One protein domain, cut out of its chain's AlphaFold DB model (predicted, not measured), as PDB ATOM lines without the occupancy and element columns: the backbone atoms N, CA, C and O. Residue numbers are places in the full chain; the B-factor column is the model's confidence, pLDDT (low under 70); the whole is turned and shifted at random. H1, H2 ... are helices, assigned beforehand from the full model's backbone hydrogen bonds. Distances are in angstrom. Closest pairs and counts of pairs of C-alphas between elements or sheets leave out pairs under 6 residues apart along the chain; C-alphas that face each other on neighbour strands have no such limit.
ATOM      1  N   SER A 602     195.666 197.080 243.420       92.38
ATOM      2  CA  SER A 602     194.258 196.675 243.333       92.38
ATOM      3  C   SER A 602     193.683 196.334 244.704       92.38
ATOM      4  O   SER A 602     192.583 196.782 245.001       92.38
ATOM      5  N   ILE A 603     194.420 195.642 245.583       92.62
ATOM      6  CA  ILE A 603     193.979 195.375 246.966       92.62
ATOM      7  C   ILE A 603     193.699 196.689 247.708       92.62
ATOM      8  O   ILE A 603     192.637 196.856 248.314       92.62
ATOM      9  N   VAL A 604     194.604 197.667 247.594       92.38
ATOM     10  CA  VAL A 604     194.419 198.997 248.198       92.38
ATOM     11  C   VAL A 604     193.191 199.706 247.619       92.38
ATOM     12  O   VAL A 604     192.454 200.372 248.355       92.38
ATOM     13  N   ARG A 605     192.944 199.585 246.309       93.44
ATOM     14  CA  ARG A 605     191.746 200.143 245.670       93.44
ATOM     15  C   ARG A 605     190.473 199.432 246.120       93.44
ATOM     16  O   ARG A 605     189.506 200.117 246.452       93.44
ATOM     17  N   PHE A 606     190.480 198.107 246.212       94.44
ATOM     18  CA  PHE A 606     189.352 197.316 246.699       94.44
ATOM     19  C   PHE A 606     188.991 197.701 248.132       94.44
ATOM     20  O   PHE A 606     187.815 197.884 248.422       94.44
ATOM     21  N   ASP A 607     189.964 197.943 249.012       93.56
ATOM     22  CA  ASP A 607     189.683 198.419 250.372       93.56
ATOM     23  C   ASP A 607     189.018 199.809 250.399       93.56
ATOM     24  O   ASP A 607     188.197 200.091 251.278       93.56
ATOM     25  N   ARG A 608     189.328 200.687 249.436       93.94
ATOM     26  CA  ARG A 608     188.644 201.986 249.289       93.94
ATOM     27  C   ARG A 608     187.226 201.819 248.754       93.94
ATOM     28  O   ARG A 608     186.309 202.429 249.298       93.94
ATOM     29  N   GLU A 609     187.043 200.989 247.730       94.88
ATOM     30  CA  GLU A 609     185.728 200.681 247.152       94.88
ATOM     31  C   GLU A 609     184.820 199.998 248.181       94.88
ATOM     32  O   GLU A 609     183.669 200.398 248.337       94.88
ATOM     33  N   ARG A 610     185.364 199.071 248.979       94.69
ATOM     34  CA  ARG A 610     184.672 198.424 250.101       94.69
ATOM     35  C   ARG A 610     184.111 199.449 251.080       94.69
ATOM     36  O   ARG A 610     182.921 199.421 251.366       94.69
ATOM     37  N   LYS A 611     184.952 200.376 251.553       94.19
ATOM     38  CA  LYS A 611     184.526 201.449 252.468       94.19
ATOM     39  C   LYS A 611     183.461 202.347 251.835       94.19
ATOM     40  O   LYS A 611     182.545 202.778 252.527       94.19
ATOM     41  N   GLY A 612     183.569 202.618 250.533       93.56
ATOM     42  CA  GLY A 612     182.549 203.349 249.776       93.56
ATOM     43  C   GLY A 612     181.191 202.644 249.809       93.56
ATOM     44  O   GLY A 612     180.201 203.249 250.209       93.56
ATOM     45  N   ILE A 613     181.163 201.349 249.482       93.25
ATOM     46  CA  ILE A 613     179.941 200.528 249.478       93.25
ATOM     47  C   ILE A 613     179.366 200.376 250.897       93.25
ATOM     48  O   ILE A 613     178.158 200.486 251.078       93.25
ATOM     49  N   GLU A 614     180.202 200.168 251.919       94.00
ATOM     50  CA  GLU A 614     179.768 200.075 253.325       94.00
ATOM     51  C   GLU A 614     179.093 201.375 253.802       94.00
ATOM     52  O   GLU A 614     178.053 201.337 254.470       94.00
ATOM     53  N   ASN A 615     179.631 202.533 253.405       94.06
ATOM     54  CA  ASN A 615     179.014 203.829 253.686       94.06
ATOM     55  C   ASN A 615     177.674 203.992 252.953       94.06
ATOM     56  O   ASN A 615     176.704 204.453 253.556       94.06
ATOM     57  N   GLU A 616     177.590 203.581 251.683       92.25
ATOM     58  CA  GLU A 616     176.335 203.592 250.921       92.25
ATOM     59  C   GLU A 616     175.268 202.703 251.572       92.25
ATOM     60  O   GLU A 616     174.144 203.156 251.773       92.25
ATOM     61  N   ILE A 617     175.611 201.473 251.972       92.69
ATOM     62  CA  ILE A 617     174.693 200.569 252.686       92.69
ATOM     63  C   ILE A 617     174.179 201.235 253.963       92.69
ATOM     64  O   ILE A 617     172.976 201.216 254.223       92.69
ATOM     65  N   THR A 618     175.068 201.861 254.738       93.38
ATOM     66  CA  THR A 618     174.699 202.556 255.981       93.38
ATOM     67  C   THR A 618     173.691 203.678 255.710       93.38
ATOM     68  O   THR A 618     172.684 203.781 256.412       93.38
ATOM     69  N   MET A 619     173.907 204.472 254.656       92.50
ATOM     70  CA  MET A 619     172.968 205.520 254.240       92.50
ATOM     71  C   MET A 619     171.613 204.950 253.795       92.50
ATOM     72  O   MET A 619     170.569 205.463 254.197       92.50
ATOM     73  N   ILE A 620     171.605 203.874 253.002       91.75
ATOM     74  CA  ILE A 620     170.364 203.239 252.528       91.75
ATOM     75  C   ILE A 620     169.590 202.620 253.704       91.75
ATOM     76  O   ILE A 620     168.364 202.707 253.758       91.75
ATOM     77  N   GLN A 621     170.282 202.041 254.690       92.12
ATOM     78  CA  GLN A 621     169.666 201.534 255.920       92.12
ATOM     79  C   GLN A 621     169.036 202.654 256.761       92.12
ATOM     80  O   GLN A 621     167.985 202.450 257.375       92.12
ATOM     81  N   GLU A 622     169.642 203.841 256.802       92.44
ATOM     82  CA  GLU A 622     169.062 205.008 257.471       92.44
ATOM     83  C   GLU A 622     167.812 205.525 256.737       92.44
ATOM     84  O   GLU A 622     166.785 205.801 257.372       92.44
ATOM     85  N   ASP A 623     167.848 205.553 255.401       89.69
ATOM     86  CA  ASP A 623     166.685 205.845 254.560       89.69
ATOM     87  C   ASP A 623     165.566 204.805 254.769       89.69
ATOM     88  O   ASP A 623     164.403 205.182 254.923       89.69
ATOM     89  N   LEU A 624     165.896 203.510 254.873       90.69
ATOM     90  CA  LEU A 624     164.945 202.430 255.170       90.69
ATOM     91  C   LEU A 624     164.278 202.613 256.538       90.69
ATOM     92  O   LEU A 624     163.056 202.483 256.653       90.69
ATOM     93  N   ARG A 625     165.062 202.921 257.580       91.25
ATOM     94  CA  ARG A 625     164.539 203.202 258.931       91.25
ATOM     95  C   ARG A 625     163.606 204.405 258.909       91.25
ATOM     96  O   ARG A 625     162.539 204.370 259.519       91.25
ATOM     97  N   THR A 626     163.983 205.449 258.174       89.94
ATOM     98  CA  THR A 626     163.174 206.661 258.020       89.94
ATOM     99  C   THR A 626     161.871 206.370 257.279       89.94
ATOM    100  O   THR A 626     160.809 206.778 257.747       89.94
ATOM    101  N   ALA A 627     161.928 205.633 256.168       87.56
ATOM    102  CA  ALA A 627     160.764 205.246 255.377       87.56
ATOM    103  C   ALA A 627     159.811 204.333 256.163       87.56
ATOM    104  O   ALA A 627     158.603 204.564 256.142       87.56
ATOM    105  N   SER A 628     160.342 203.356 256.903       88.56
ATOM    106  CA  SER A 628     159.546 202.452 257.745       88.56
ATOM    107  C   SER A 628     158.838 203.228 258.856       88.56
ATOM    108  O   SER A 628     157.619 203.163 258.958       88.56
ATOM    109  N   ARG A 629     159.566 204.090 259.586       92.00
ATOM    110  CA  ARG A 629     158.976 204.965 260.612       92.00
ATOM    111  C   ARG A 629     157.878 205.863 260.043       92.00
ATOM    112  O   ARG A 629     156.823 205.996 260.649       92.00
ATOM    113  N   LEU A 630     158.119 206.499 258.892       88.25
ATOM    114  CA  LEU A 630     157.111 207.341 258.242       88.25
ATOM    115  C   LEU A 630     155.887 206.521 257.815       88.25
ATOM    116  O   LEU A 630     154.770 207.007 257.950       88.25
ATOM    117  N   SER A 631     156.078 205.289 257.334       88.19
ATOM    118  CA  SER A 631     154.976 204.390 256.980       88.19
ATOM    119  C   SER A 631     154.123 204.032 258.196       88.19
ATOM    120  O   SER A 631     152.900 204.167 258.117       88.19
ATOM    121  N   ASP A 632     154.759 203.660 259.311       88.81
ATOM    122  CA  ASP A 632     154.091 203.319 260.571       88.81
ATOM    123  C   ASP A 632     153.339 204.528 261.148       88.81
ATOM    124  O   ASP A 632     152.188 204.416 261.569       88.81
ATOM    125  N   GLU A 633     153.954 205.716 261.122       88.44
ATOM    126  CA  GLU A 633     153.325 206.966 261.566       88.44
ATOM    127  C   GLU A 633     152.098 207.324 260.714       88.44
ATOM    128  O   GLU A 633     151.072 207.726 261.260       88.44
ATOM    129  N   ILE A 634     152.170 207.163 259.386       87.44
ATOM    130  CA  ILE A 634     151.025 207.395 258.491       87.44
ATOM    131  C   ILE A 634     149.908 206.384 258.774       87.44
ATOM    132  O   ILE A 634     148.740 206.765 258.816       87.44
ATOM    133  N   GLU A 635     150.240 205.104 258.964       87.75
ATOM    134  CA  GLU A 635     149.254 204.068 259.289       87.75
ATOM    135  C   GLU A 635     148.569 204.345 260.634       87.75
ATOM    136  O   GLU A 635     147.341 204.317 260.719       87.75
ATOM    137  N   PHE A 636     149.337 204.725 261.655       89.19
ATOM    138  CA  PHE A 636     148.818 205.109 262.964       89.19
ATOM    139  C   PHE A 636     147.906 206.346 262.905       89.19
ATOM    140  O   PHE A 636     146.817 206.343 263.484       89.19
ATOM    141  N   LEU A 637     148.306 207.397 262.180       87.38
ATOM    142  CA  LEU A 637     147.470 208.585 261.962       87.38
ATOM    143  C   LEU A 637     146.199 208.244 261.165       87.38
ATOM    144  O   LEU A 637     145.127 208.771 261.467       87.38
ATOM    145  N   GLY A 638     146.291 207.327 260.197       85.81
ATOM    146  CA  GLY A 638     145.149 206.799 259.448       85.81
ATOM    147  C   GLY A 638     144.147 206.063 260.342       85.81
ATOM    148  O   GLY A 638     142.953 206.355 260.292       85.81
ATOM    149  N   GLN A 639     144.628 205.194 261.235       87.56
ATOM    150  CA  GLN A 639     143.789 204.513 262.228       87.56
ATOM    151  C   GLN A 639     143.124 205.506 263.194       87.56
ATOM    152  O   GLN A 639     141.939 205.373 263.503       87.56
ATOM    153  N   GLN A 640     143.845 206.542 263.644       83.88
ATOM    154  CA  GLN A 640     143.257 207.614 264.460       83.88
ATOM    155  C   GLN A 640     142.165 208.381 263.710       83.88
ATOM    156  O   GLN A 640     141.114 208.681 264.286       83.88
ATOM    157  N   LYS A 641     142.389 208.668 262.424       84.38
ATOM    158  CA  LYS A 641     141.408 209.315 261.552       84.38
ATOM    159  C   LYS A 641     140.141 208.464 261.416       84.38
ATOM    160  O   LYS A 641     139.042 208.974 261.631       84.38
ATOM    161  N   GLU A 642     140.266 207.167 261.141       82.12
ATOM    162  CA  GLU A 642     139.127 206.234 261.072       82.12
ATOM    163  C   GLU A 642     138.385 206.104 262.417       82.12
ATOM    164  O   GLU A 642     137.149 206.107 262.472       82.12
ATOM    165  N   ALA A 643     139.120 206.071 263.531       81.50
ATOM    166  CA  ALA A 643     138.551 206.047 264.878       81.50
ATOM    167  C   ALA A 643     137.801 207.346 265.244       81.50
ATOM    168  O   ALA A 643     136.885 207.325 266.070       81.50
ATOM    169  N   LEU A 644     138.168 208.487 264.654       79.00
ATOM    170  CA  LEU A 644     137.439 209.752 264.793       79.00
ATOM    171  C   LEU A 644     136.200 209.803 263.892       79.00
ATOM    172  O   LEU A 644     135.144 210.248 264.346       79.00
ATOM    173  N   LEU A 645     136.299 209.296 262.659       76.75
ATOM    174  CA  LEU A 645     135.191 209.230 261.697       76.75
ATOM    175  C   LEU A 645     134.056 208.291 262.143       76.75
ATOM    176  O   LEU A 645     132.897 208.532 261.822       76.75
ATOM    177  N   SER A 646     134.365 207.255 262.924       75.69
ATOM    178  CA  SER A 646     133.385 206.292 263.455       75.69
ATOM    179  C   SER A 646     132.581 206.789 264.674       75.69
ATOM    180  O   SER A 646     131.685 206.088 265.153       75.69
ATOM    181  N   LYS A 647     132.838 208.004 265.190       73.38
ATOM    182  CA  LYS A 647     132.134 208.576 266.358       73.38
ATOM    183  C   LYS A 647     130.907 209.412 265.954       73.38
ATOM    184  O   LYS A 647     130.941 210.179 265.006       73.38
ATOM    185  N   ARG A 648     129.824 209.340 266.747       50.94
ATOM    186  CA  ARG A 648     128.478 209.918 266.472       50.94
ATOM    187  C   ARG A 648     128.382 211.450 266.267       50.94
ATOM    188  O   ARG A 648     127.314 211.913 265.882       50.94
ATOM    189  N   PHE A 649     129.441 212.233 266.501       58.16
ATOM    190  CA  PHE A 649     129.443 213.709 266.409       58.16
ATOM    191  C   PHE A 649     130.662 214.242 265.633       58.16
ATOM    192  O   PHE A 649     131.487 214.983 266.167       58.16
ATOM    193  N   VAL A 650     130.785 213.853 264.363       59.94
ATOM    194  CA  VAL A 650     131.899 214.245 263.476       59.94
ATOM    195  C   VAL A 650     131.936 215.762 263.206       59.94
ATOM    196  O   VAL A 650     133.012 216.342 263.089       59.94
ATOM    197  N   SER A 651     130.782 216.443 263.186       55.56
ATOM    198  CA  SER A 651     130.670 217.872 262.836       55.56
ATOM    199  C   SER A 651     131.298 218.851 263.840       55.56
ATOM    200  O   SER A 651     131.552 219.993 263.471       55.56
ATOM    201  N   ILE A 652     131.576 218.422 265.079       57.09
ATOM    202  CA  ILE A 652     132.196 219.251 266.136       57.09
ATOM    203  C   ILE A 652     133.735 219.095 266.144       57.09
ATOM    204  O   ILE A 652     134.432 219.866 266.791       57.09
ATOM    205  N   ARG A 653     134.290 218.128 265.397       65.38
ATOM    206  CA  ARG A 653     135.727 217.773 265.400       65.38
ATOM    207  C   ARG A 653     136.414 217.989 264.051       65.38
ATOM    208  O   ARG A 653     137.403 217.331 263.738       65.38
ATOM    209  N   LYS A 654     135.866 218.886 263.231       75.50
ATOM    210  CA  LYS A 654     136.362 219.155 261.877       75.50
ATOM    211  C   LYS A 654     137.821 219.630 261.880       75.50
ATOM    212  O   LYS A 654     138.618 219.104 261.116       75.50
ATOM    213  N   ASP A 655     138.180 220.502 262.818       74.69
ATOM    214  CA  ASP A 655     139.545 221.029 262.944       74.69
ATOM    215  C   ASP A 655     140.571 219.941 263.333       74.69
ATOM    216  O   ASP A 655     141.712 219.969 262.875       74.69
ATOM    217  N   GLU A 656     140.174 218.938 264.133       78.62
ATOM    218  CA  GLU A 656     141.024 217.776 264.459       78.62
ATOM    219  C   GLU A 656     141.228 216.863 263.237       78.62
ATOM    220  O   GLU A 656     142.328 216.352 263.022       78.62
ATOM    221  N   LEU A 657     140.185 216.677 262.418       80.75
ATOM    222  CA  LEU A 657     140.248 215.915 261.166       80.75
ATOM    223  C   LEU A 657     141.137 216.601 260.122       80.75
ATOM    224  O   LEU A 657     142.001 215.943 259.546       80.75
ATOM    225  N   ASP A 658     140.973 217.913 259.937       82.31
ATOM    226  CA  ASP A 658     141.782 218.710 259.011       82.31
ATOM    227  C   ASP A 658     143.263 218.731 259.454       82.31
ATOM    228  O   ASP A 658     144.170 218.614 258.625       82.31
ATOM    229  N   SER A 659     143.528 218.782 260.768       84.06
ATOM    230  CA  SER A 659     144.886 218.673 261.323       84.06
ATOM    231  C   SER A 659     145.529 217.304 261.059       84.06
ATOM    232  O   SER A 659     146.698 217.243 260.664       84.06
ATOM    233  N   LEU A 660     144.787 216.204 261.244       84.69
ATOM    234  CA  LEU A 660     145.273 214.852 260.945       84.69
ATOM    235  C   LEU A 660     145.547 214.665 259.450       84.69
ATOM    236  O   LEU A 660     146.573 214.089 259.094       84.69
ATOM    237  N   ASP A 661     144.686 215.199 258.580       82.88
ATOM    238  CA  ASP A 661     144.896 215.154 257.131       82.88
ATOM    239  C   ASP A 661     146.148 215.916 256.702       82.88
ATOM    240  O   ASP A 661     146.941 215.419 255.899       82.88
ATOM    241  N   GLN A 662     146.396 217.081 257.299       86.00
ATOM    242  CA  GLN A 662     147.602 217.852 257.021       86.00
ATOM    243  C   GLN A 662     148.874 217.144 257.520       86.00
ATOM    244  O   GLN A 662     149.916 217.189 256.859       86.00
ATOM    245  N   GLN A 663     148.805 216.449 258.661       86.69
ATOM    246  CA  GLN A 663     149.914 215.631 259.162       86.69
ATOM    247  C   GLN A 663     150.185 214.420 258.261       86.69
ATOM    248  O   GLN A 663     151.345 214.190 257.913       86.69
ATOM    249  N   ILE A 664     149.145 213.697 257.832       86.12
ATOM    250  CA  ILE A 664     149.261 212.570 256.895       86.12
ATOM    251  C   ILE A 664     149.888 213.039 255.579       86.12
ATOM    252  O   ILE A 664     150.905 212.482 255.172       86.12
ATOM    253  N   GLN A 665     149.379 214.115 254.971       86.31
ATOM    254  CA  GLN A 665     149.922 214.656 253.718       86.31
ATOM    255  C   GLN A 665     151.397 215.062 253.838       86.31
ATOM    256  O   GLN A 665     152.201 214.783 252.945       86.31
ATOM    257  N   ASN A 666     151.790 215.694 254.949       87.00
ATOM    258  CA  ASN A 666     153.188 216.064 255.185       87.00
ATOM    259  C   ASN A 666     154.095 214.832 255.324       87.00
ATOM    260  O   ASN A 666     155.207 214.813 254.791       87.00
ATOM    261  N   LYS A 667     153.634 213.793 256.027       87.81
ATOM    262  CA  LYS A 667     154.387 212.545 256.209       87.81
ATOM    263  C   LYS A 667     154.469 211.741 254.911       87.81
ATOM    264  O   LYS A 667     155.547 211.241 254.597       87.81
ATOM    265  N   GLU A 668     153.398 211.696 254.121       85.38
ATOM    266  CA  GLU A 668     153.382 211.094 252.782       85.38
ATOM    267  C   GLU A 668     154.344 211.807 251.831       85.38
ATOM    268  O   GLU A 668     155.115 211.149 251.134       85.38
ATOM    269  N   LYS A 669     154.381 213.143 251.851       86.38
ATOM    270  CA  LYS A 669     155.345 213.927 251.069       86.38
ATOM    271  C   LYS A 669     156.791 213.595 251.449       86.38
ATOM    272  O   LYS A 669     157.633 213.425 250.568       86.38
ATOM    273  N   ASN A 670     157.077 213.463 252.744       86.75
ATOM    274  CA  ASN A 670     158.407 213.080 253.219       86.75
ATOM    275  C   ASN A 670     158.753 211.634 252.833       86.75
ATOM    276  O   ASN A 670     159.867 211.385 252.374       86.75
ATOM    277  N   PHE A 671     157.808 210.696 252.944       87.69
ATOM    278  CA  PHE A 671     157.999 209.311 252.504       87.69
ATOM    279  C   PHE A 671     158.309 209.251 251.005       87.69
ATOM    280  O   PHE A 671     159.291 208.632 250.601       87.69
ATOM    281  N   LEU A 672     157.526 209.960 250.185       83.56
ATOM    282  CA  LEU A 672     157.737 210.052 248.741       83.56
ATOM    283  C   LEU A 672     159.104 210.653 248.404       83.56
ATOM    284  O   LEU A 672     159.752 210.171 247.484       83.56
ATOM    285  N   SER A 673     159.584 211.638 249.167       86.00
ATOM    286  CA  SER A 673     160.918 212.216 248.947       86.00
ATOM    287  C   SER A 673     162.061 211.216 249.169       86.00
ATOM    288  O   SER A 673     163.064 211.267 248.459       86.00
ATOM    289  N   VAL A 674     161.904 210.282 250.116       85.00
ATOM    290  CA  VAL A 674     162.863 209.188 250.342       85.00
ATOM    291  C   VAL A 674     162.721 208.142 249.235       85.00
ATOM    292  O   VAL A 674     163.709 207.755 248.621       85.00
ATOM    293  N   ALA A 675     161.489 207.744 248.911       81.19
ATOM    294  CA  ALA A 675     161.182 206.757 247.878       81.19
ATOM    295  C   ALA A 675     161.666 207.169 246.471       81.19
ATOM    296  O   ALA A 675     162.211 206.346 245.733       81.19
ATOM    297  N   GLN A 676     161.540 208.452 246.117       82.00
ATOM    298  CA  GLN A 676     161.965 209.010 244.827       82.00
ATOM    299  C   GLN A 676     163.473 208.895 244.570       82.00
ATOM    300  O   GLN A 676     163.901 208.950 243.416       82.00
ATOM    301  N   ARG A 677     164.293 208.696 245.612       83.56
ATOM    302  CA  ARG A 677     165.730 208.423 245.448       83.56
ATOM    303  C   ARG A 677     165.996 207.060 244.807       83.56
ATOM    304  O   ARG A 677     167.004 206.908 244.127       83.56
ATOM    305  N   TYR A 678     165.086 206.104 244.994       82.25
ATOM    306  CA  TYR A 678     165.234 204.715 244.552       82.25
ATOM    307  C   TYR A 678     164.356 204.380 243.335       82.25
ATOM    308  O   TYR A 678     164.656 203.438 242.606       82.25
ATOM    309  N   ALA A 679     163.307 205.167 243.062       77.94
ATOM    310  CA  ALA A 679     162.482 205.034 241.861       77.94
ATOM    311  C   ALA A 679     161.991 206.405 241.354       77.94
ATOM    312  O   ALA A 679     161.169 207.055 241.997       77.94
ATOM    313  N   LYS A 680     162.487 206.838 240.183       64.94
ATOM    314  CA  LYS A 680     162.230 208.181 239.622       64.94
ATOM    315  C   LYS A 680     160.822 208.385 239.045       64.94
ATOM    316  O   LYS A 680     160.325 209.501 239.116       64.94
ATOM    317  N   ASP A 681     160.174 207.328 238.548       59.56
ATOM    318  CA  ASP A 681     158.907 207.417 237.791       59.56
ATOM    319  C   ASP A 681     157.779 206.541 238.366       59.56
ATOM    320  O   ASP A 681     156.898 206.065 237.647       59.56
ATOM    321  N   ALA A 682     157.808 206.262 239.667       48.97
ATOM    322  CA  ALA A 682     156.886 205.292 240.238       48.97
ATOM    323  C   ALA A 682     155.490 205.907 240.521       48.97
ATOM    324  O   ALA A 682     155.388 206.933 241.203       48.97
ATOM    325  N   PRO A 683     154.394 205.300 240.015       54.41
ATOM    326  CA  PRO A 683     153.031 205.734 240.315       54.41
ATOM    327  C   PRO A 683     152.726 205.559 241.810       54.41
ATOM    328  O   PRO A 683     153.412 204.816 242.511       54.41
ATOM    329  N   ALA A 684     151.691 206.245 242.304       55.69
ATOM    330  CA  ALA A 684     151.289 206.350 243.713       55.69
ATOM    331  C   ALA A 684     150.812 205.027 244.375       55.69
ATOM    332  O   ALA A 684     149.752 204.983 244.996       55.69
ATOM    333  N   ILE A 685     151.563 203.930 244.245       54.88
ATOM    334  CA  ILE A 685     151.174 202.591 244.692       54.88
ATOM    335  C   ILE A 685     152.115 202.083 245.796       54.88
ATOM    336  O   ILE A 685     153.331 202.078 245.651       54.88
ATOM    337  N   ASN A 686     151.476 201.622 246.878       73.38
ATOM    338  CA  ASN A 686     151.939 200.763 247.975       73.38
ATOM    339  C   ASN A 686     153.305 201.093 248.625       73.38
ATOM    340  O   ASN A 686     154.361 200.685 248.147       73.38
ATOM    341  N   ARG A 687     153.269 201.717 249.815       80.00
ATOM    342  CA  ARG A 687     154.442 201.989 250.675       80.00
ATOM    343  C   ARG A 687     155.307 200.741 250.927       80.00
ATOM    344  O   ARG A 687     156.533 200.841 250.903       80.00
ATOM    345  N   ASN A 688     154.692 199.560 251.053       81.06
ATOM    346  CA  ASN A 688     155.412 198.297 251.258       81.06
ATOM    347  C   ASN A 688     156.259 197.894 250.042       81.06
ATOM    348  O   ASN A 688     157.311 197.284 250.210       81.06
ATOM    349  N   ALA A 689     155.847 198.262 248.824       81.25
ATOM    350  CA  ALA A 689     156.630 198.002 247.618       81.25
ATOM    351  C   ALA A 689     157.918 198.844 247.588       81.25
ATOM    352  O   ALA A 689     158.967 198.340 247.197       81.25
ATOM    353  N   TYR A 690     157.877 200.090 248.072       82.50
ATOM    354  CA  TYR A 690     159.075 200.929 248.195       82.50
ATOM    355  C   TYR A 690     160.029 200.441 249.281       82.50
ATOM    356  O   TYR A 690     161.231 200.381 249.047       82.50
ATOM    357  N   ILE A 691     159.509 200.040 250.443       84.50
ATOM    358  CA  ILE A 691     160.324 199.423 251.500       84.50
ATOM    359  C   ILE A 691     160.994 198.142 250.972       84.50
ATOM    360  O   ILE A 691     162.180 197.919 251.212       84.50
ATOM    361  N   ALA A 692     160.276 197.329 250.188       85.00
ATOM    362  CA  ALA A 692     160.843 196.154 249.526       85.00
ATOM    363  C   ALA A 692     161.925 196.510 248.487       85.00
ATOM    364  O   ALA A 692     162.950 195.836 248.444       85.00
ATOM    365  N   LEU A 693     161.747 197.577 247.699       86.06
ATOM    366  CA  LEU A 693     162.761 198.068 246.753       86.06
ATOM    367  C   LEU A 693     164.034 198.550 247.461       86.06
ATOM    368  O   LEU A 693     165.132 198.211 247.028       86.06
ATOM    369  N   ILE A 694     163.899 199.293 248.565       87.62
ATOM    370  CA  ILE A 694     165.046 199.739 249.370       87.62
ATOM    371  C   ILE A 694     165.789 198.521 249.944       87.62
ATOM    372  O   ILE A 694     167.010 198.440 249.832       87.62
ATOM    373  N   ASN A 695     165.066 197.530 250.481       86.56
ATOM    374  CA  ASN A 695     165.657 196.268 250.945       86.56
ATOM    375  C   ASN A 695     166.359 195.493 249.820       86.56
ATOM    376  O   ASN A 695     167.431 194.931 250.034       86.56
ATOM    377  N   GLN A 696     165.779 195.469 248.618       88.81
ATOM    378  CA  GLN A 696     166.401 194.841 247.456       88.81
ATOM    379  C   GLN A 696     167.708 195.544 247.075       88.81
ATOM    380  O   GLN A 696     168.675 194.883 246.703       88.81
ATOM    381  N   GLU A 697     167.759 196.871 247.176       89.00
ATOM    382  CA  GLU A 697     168.968 197.639 246.888       89.00
ATOM    383  C   GLU A 697     170.063 197.409 247.942       89.00
ATOM    384  O   GLU A 697     171.224 197.231 247.574       89.00
ATOM    385  N   ILE A 698     169.699 197.298 249.228       90.88
ATOM    386  CA  ILE A 698     170.624 196.859 250.289       90.88
ATOM    387  C   ILE A 698     171.192 195.477 249.952       90.88
ATOM    388  O   ILE A 698     172.409 195.319 249.915       90.88
ATOM    389  N   ALA A 699     170.334 194.501 249.637       91.81
ATOM    390  CA  ALA A 699     170.761 193.136 249.332       91.81
ATOM    391  C   ALA A 699     171.729 193.074 248.136       91.81
ATOM    392  O   ALA A 699     172.747 192.388 248.201       91.81
ATOM    393  N   LYS A 700     171.473 193.844 247.067       91.06
ATOM    394  CA  LYS A 700     172.397 193.954 245.920       91.06
ATOM    395  C   LYS A 700     173.758 194.525 246.321       91.06
ATOM    396  O   LYS A 700     174.787 194.076 245.820       91.06
ATOM    397  N   LYS A 701     173.779 195.539 247.191       92.50
ATOM    398  CA  LYS A 701     175.023 196.155 247.675       92.50
ATOM    399  C   LYS A 701     175.787 195.217 248.609       92.50
ATOM    400  O   LYS A 701     177.010 195.163 248.527       92.50
ATOM    401  N   GLU A 702     175.093 194.449 249.445       92.69
ATOM    402  CA  GLU A 702     175.691 193.411 250.292       92.69
ATOM    403  C   GLU A 702     176.279 192.256 249.466       92.69
ATOM    404  O   GLU A 702     177.386 191.798 249.753       92.69
ATOM    405  N   GLU A 703     175.595 191.823 248.404       93.38
ATOM    406  CA  GLU A 703     176.119 190.836 247.452       93.38
ATOM    407  C   GLU A 703     177.381 191.356 246.751       93.38
ATOM    408  O   GLU A 703     178.409 190.679 246.728       93.38
ATOM    409  N   LEU A 704     177.350 192.602 246.272       92.69
ATOM    410  CA  LEU A 704     178.509 193.267 245.676       92.69
ATOM    411  C   LEU A 704     179.691 193.367 246.653       92.69
ATOM    412  O   LEU A 704     180.840 193.169 246.259       92.69
ATOM    413  N   LEU A 705     179.413 193.653 247.927       93.69
ATOM    414  CA  LEU A 705     180.414 193.707 248.989       93.69
ATOM    415  C   LEU A 705     181.046 192.334 249.239       93.69
ATOM    416  O   LEU A 705     182.253 192.250 249.462       93.69
ATOM    417  N   LYS A 706     180.240 191.267 249.204       93.94
ATOM    418  CA  LYS A 706     180.721 189.891 249.333       93.94
ATOM    419  C   LYS A 706     181.644 189.527 248.172       93.94
ATOM    420  O   LYS A 706     182.777 189.141 248.421       93.94
ATOM    421  N   GLU A 707     181.210 189.735 246.929       93.50
ATOM    422  CA  GLU A 707     182.041 189.436 245.756       93.50
ATOM    423  C   GLU A 707     183.368 190.216 245.764       93.50
ATOM    424  O   GLU A 707     184.414 189.667 245.423       93.50
ATOM    425  N   LEU A 708     183.349 191.488 246.183       93.50
ATOM    426  CA  LEU A 708     184.562 192.297 246.310       93.50
ATOM    427  C   LEU A 708     185.517 191.720 247.366       93.50
ATOM    428  O   LEU A 708     186.728 191.708 247.151       93.50
ATOM    429  N   ARG A 709     184.991 191.246 248.505       93.00
ATOM    430  CA  ARG A 709     185.793 190.601 249.559       93.00
ATOM    431  C   ARG A 709     186.415 189.302 249.059       93.00
ATOM    432  O   ARG A 709     187.620 189.142 249.217       93.00
ATOM    433  N   ASP A 710     185.624 188.459 248.399       92.94
ATOM    434  CA  ASP A 710     186.091 187.202 247.812       92.94
ATOM    435  C   ASP A 710     187.209 187.476 246.784       92.94
ATOM    436  O   ASP A 710     188.257 186.831 246.800       92.94
ATOM    437  N   LYS A 711     187.050 188.507 245.938       90.00
ATOM    438  CA  LYS A 711     188.066 188.879 244.940       90.00
ATOM    439  C   LYS A 711     189.335 189.473 245.552       90.00
ATOM    440  O   LYS A 711     190.432 189.253 245.042       90.00
ATOM    441  N   ARG A 712     189.208 190.232 246.641       92.69
ATOM    442  CA  ARG A 712     190.354 190.741 247.406       92.69
ATOM    443  C   ARG A 712     191.136 189.592 248.041       92.69
ATOM    444  O   ARG A 712     192.356 189.605 247.970       92.69
ATOM    445  N   GLU A 713     190.446 188.618 248.628       92.62
ATOM    446  CA  GLU A 713     191.074 187.424 249.208       92.62
ATOM    447  C   GLU A 713     191.789 186.586 248.140       92.62
ATOM    448  O   GLU A 713     192.908 186.133 248.362       92.62
ATOM    449  N   GLU A 714     191.206 186.451 246.944       90.50
ATOM    450  CA  GLU A 714     191.879 185.841 245.789       90.50
ATOM    451  C   GLU A 714     193.209 186.546 245.469       90.50
ATOM    452  O   GLU A 714     194.220 185.880 245.277       90.50
ATOM    453  N   PHE A 715     193.227 187.884 245.451       89.75
ATOM    454  CA  PHE A 715     194.435 188.664 245.152       89.75
ATOM    455  C   PHE A 715     195.469 188.604 246.284       89.75
ATOM    456  O   PHE A 715     196.660 188.514 245.996       89.75
ATOM    457  N   ASP A 716     195.030 188.623 247.545       88.44
ATOM    458  CA  ASP A 716     195.907 188.456 248.711       88.44
ATOM    459  C   ASP A 716     196.596 187.080 248.695       88.44
ATOM    460  O   ASP A 716     197.765 186.986 249.046       88.44
ATOM    461  N   ASN A 717     195.909 186.022 248.245       89.75
ATOM    462  CA  ASN A 717     196.471 184.667 248.152       89.75
ATOM    463  C   ASN A 717     197.496 184.486 247.014       89.75
ATOM    464  O   ASN A 717     198.205 183.478 246.993       89.75
ATOM    465  N   LEU A 718     197.547 185.412 246.049       85.62
ATOM    466  CA  LEU A 718     198.504 185.397 244.934       85.62
ATOM    467  C   LEU A 718     199.804 186.167 245.237       85.62
ATOM    468  O   LEU A 718     200.777 186.008 244.494       85.62
ATOM    469  N   LEU A 719     199.814 187.009 246.278       83.25
ATOM    470  CA  LEU A 719     200.985 187.760 246.754       83.25
ATOM    471  C   LEU A 719     201.811 186.946 247.752       83.25
ATOM    472  O   LEU A 719     203.058 187.078 247.682       83.25
TER     473      LEU A 719
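Overview. This is residues 602 to 719 of the 719 residues of an uncharacterized protein of Bacteriodetes bacterium (UniProt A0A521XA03). A long, thin rod is built on one long helix, H1, with two shorter helices that run back along it: H2 along its later part and H3 along its earlier part. H2 and H3 follow one another along H1, nearly end to end, rather than lying side by side, and the turn between H1 and H2 sticks out at one end of the rod with residues 646 to 652. The printed part has 118 residues with three named helices, in the order H1, H2, H3, and no named strand; the class is all helix. The whole is extended, with a radius of gyration of the C-alphas of 21.6 A, and the C-alphas span 79 by 23 by 18 A.

Along the chain. H1 holds residues 602 to 645, begins at C-alpha 602 at (194.258, 196.675, 243.333) and measures 63.1 A from first to last C-alpha. Its last C-alpha, 645, is at (135.191, 209.230, 261.697). H2 holds residues 654 to 675 and measures 31.1 A. H3 holds residues 687 to 716, measures 43.7 A and ends at C-alpha 716 at (195.907, 188.456, 248.711).

Arrangement. H1, H2 and H3 form a bundle, helices that run lengthwise with shallow tilts between them. H1 and H2 are a helical hairpin: they touch, with H1 taking part through residues 623 to 644 alone, and the closest C-alphas, those of Ala 627 and Phe 671, are 5.7 A apart. Their lines stand at a shallow tilt of 18 degrees, opposite ways. H1 and H3 touch as well, at a shallow tilt of 15 degrees, opposite ways; their closest C-alphas are those of Ile 603 and Arg 712, 5.9 A apart. H2 and H3 are close but not clearly touching, with 1 pair of C-alphas within 8 A, those of Ala 675 and Tyr 690 at 6.2 A. They run the same way at a shallow tilt of 26 degrees, and their centres are 33.0 A apart. In H1, H2 and H3 every O i to N i+4 pair of the backbone is within hydrogen-bond range.

Size, cuts and confidence. The two C-alphas farthest apart, those of Phe 649 and Leu 719, are 78.6 A apart, while the first and last printed C-alphas, those of Ser 602 and Leu 719, are 11.7 A apart. The printed part has no cut, and Leu 719 is the chain's last residue. The link from H1 to H2, with 8 residues, is short but not tight; the link from H2 to H3, with 11 residues, is long. The mean pLDDT of the printed part is 84.5, and the model's confidence is under 70 at residues 648 to 653 and 680 to 685.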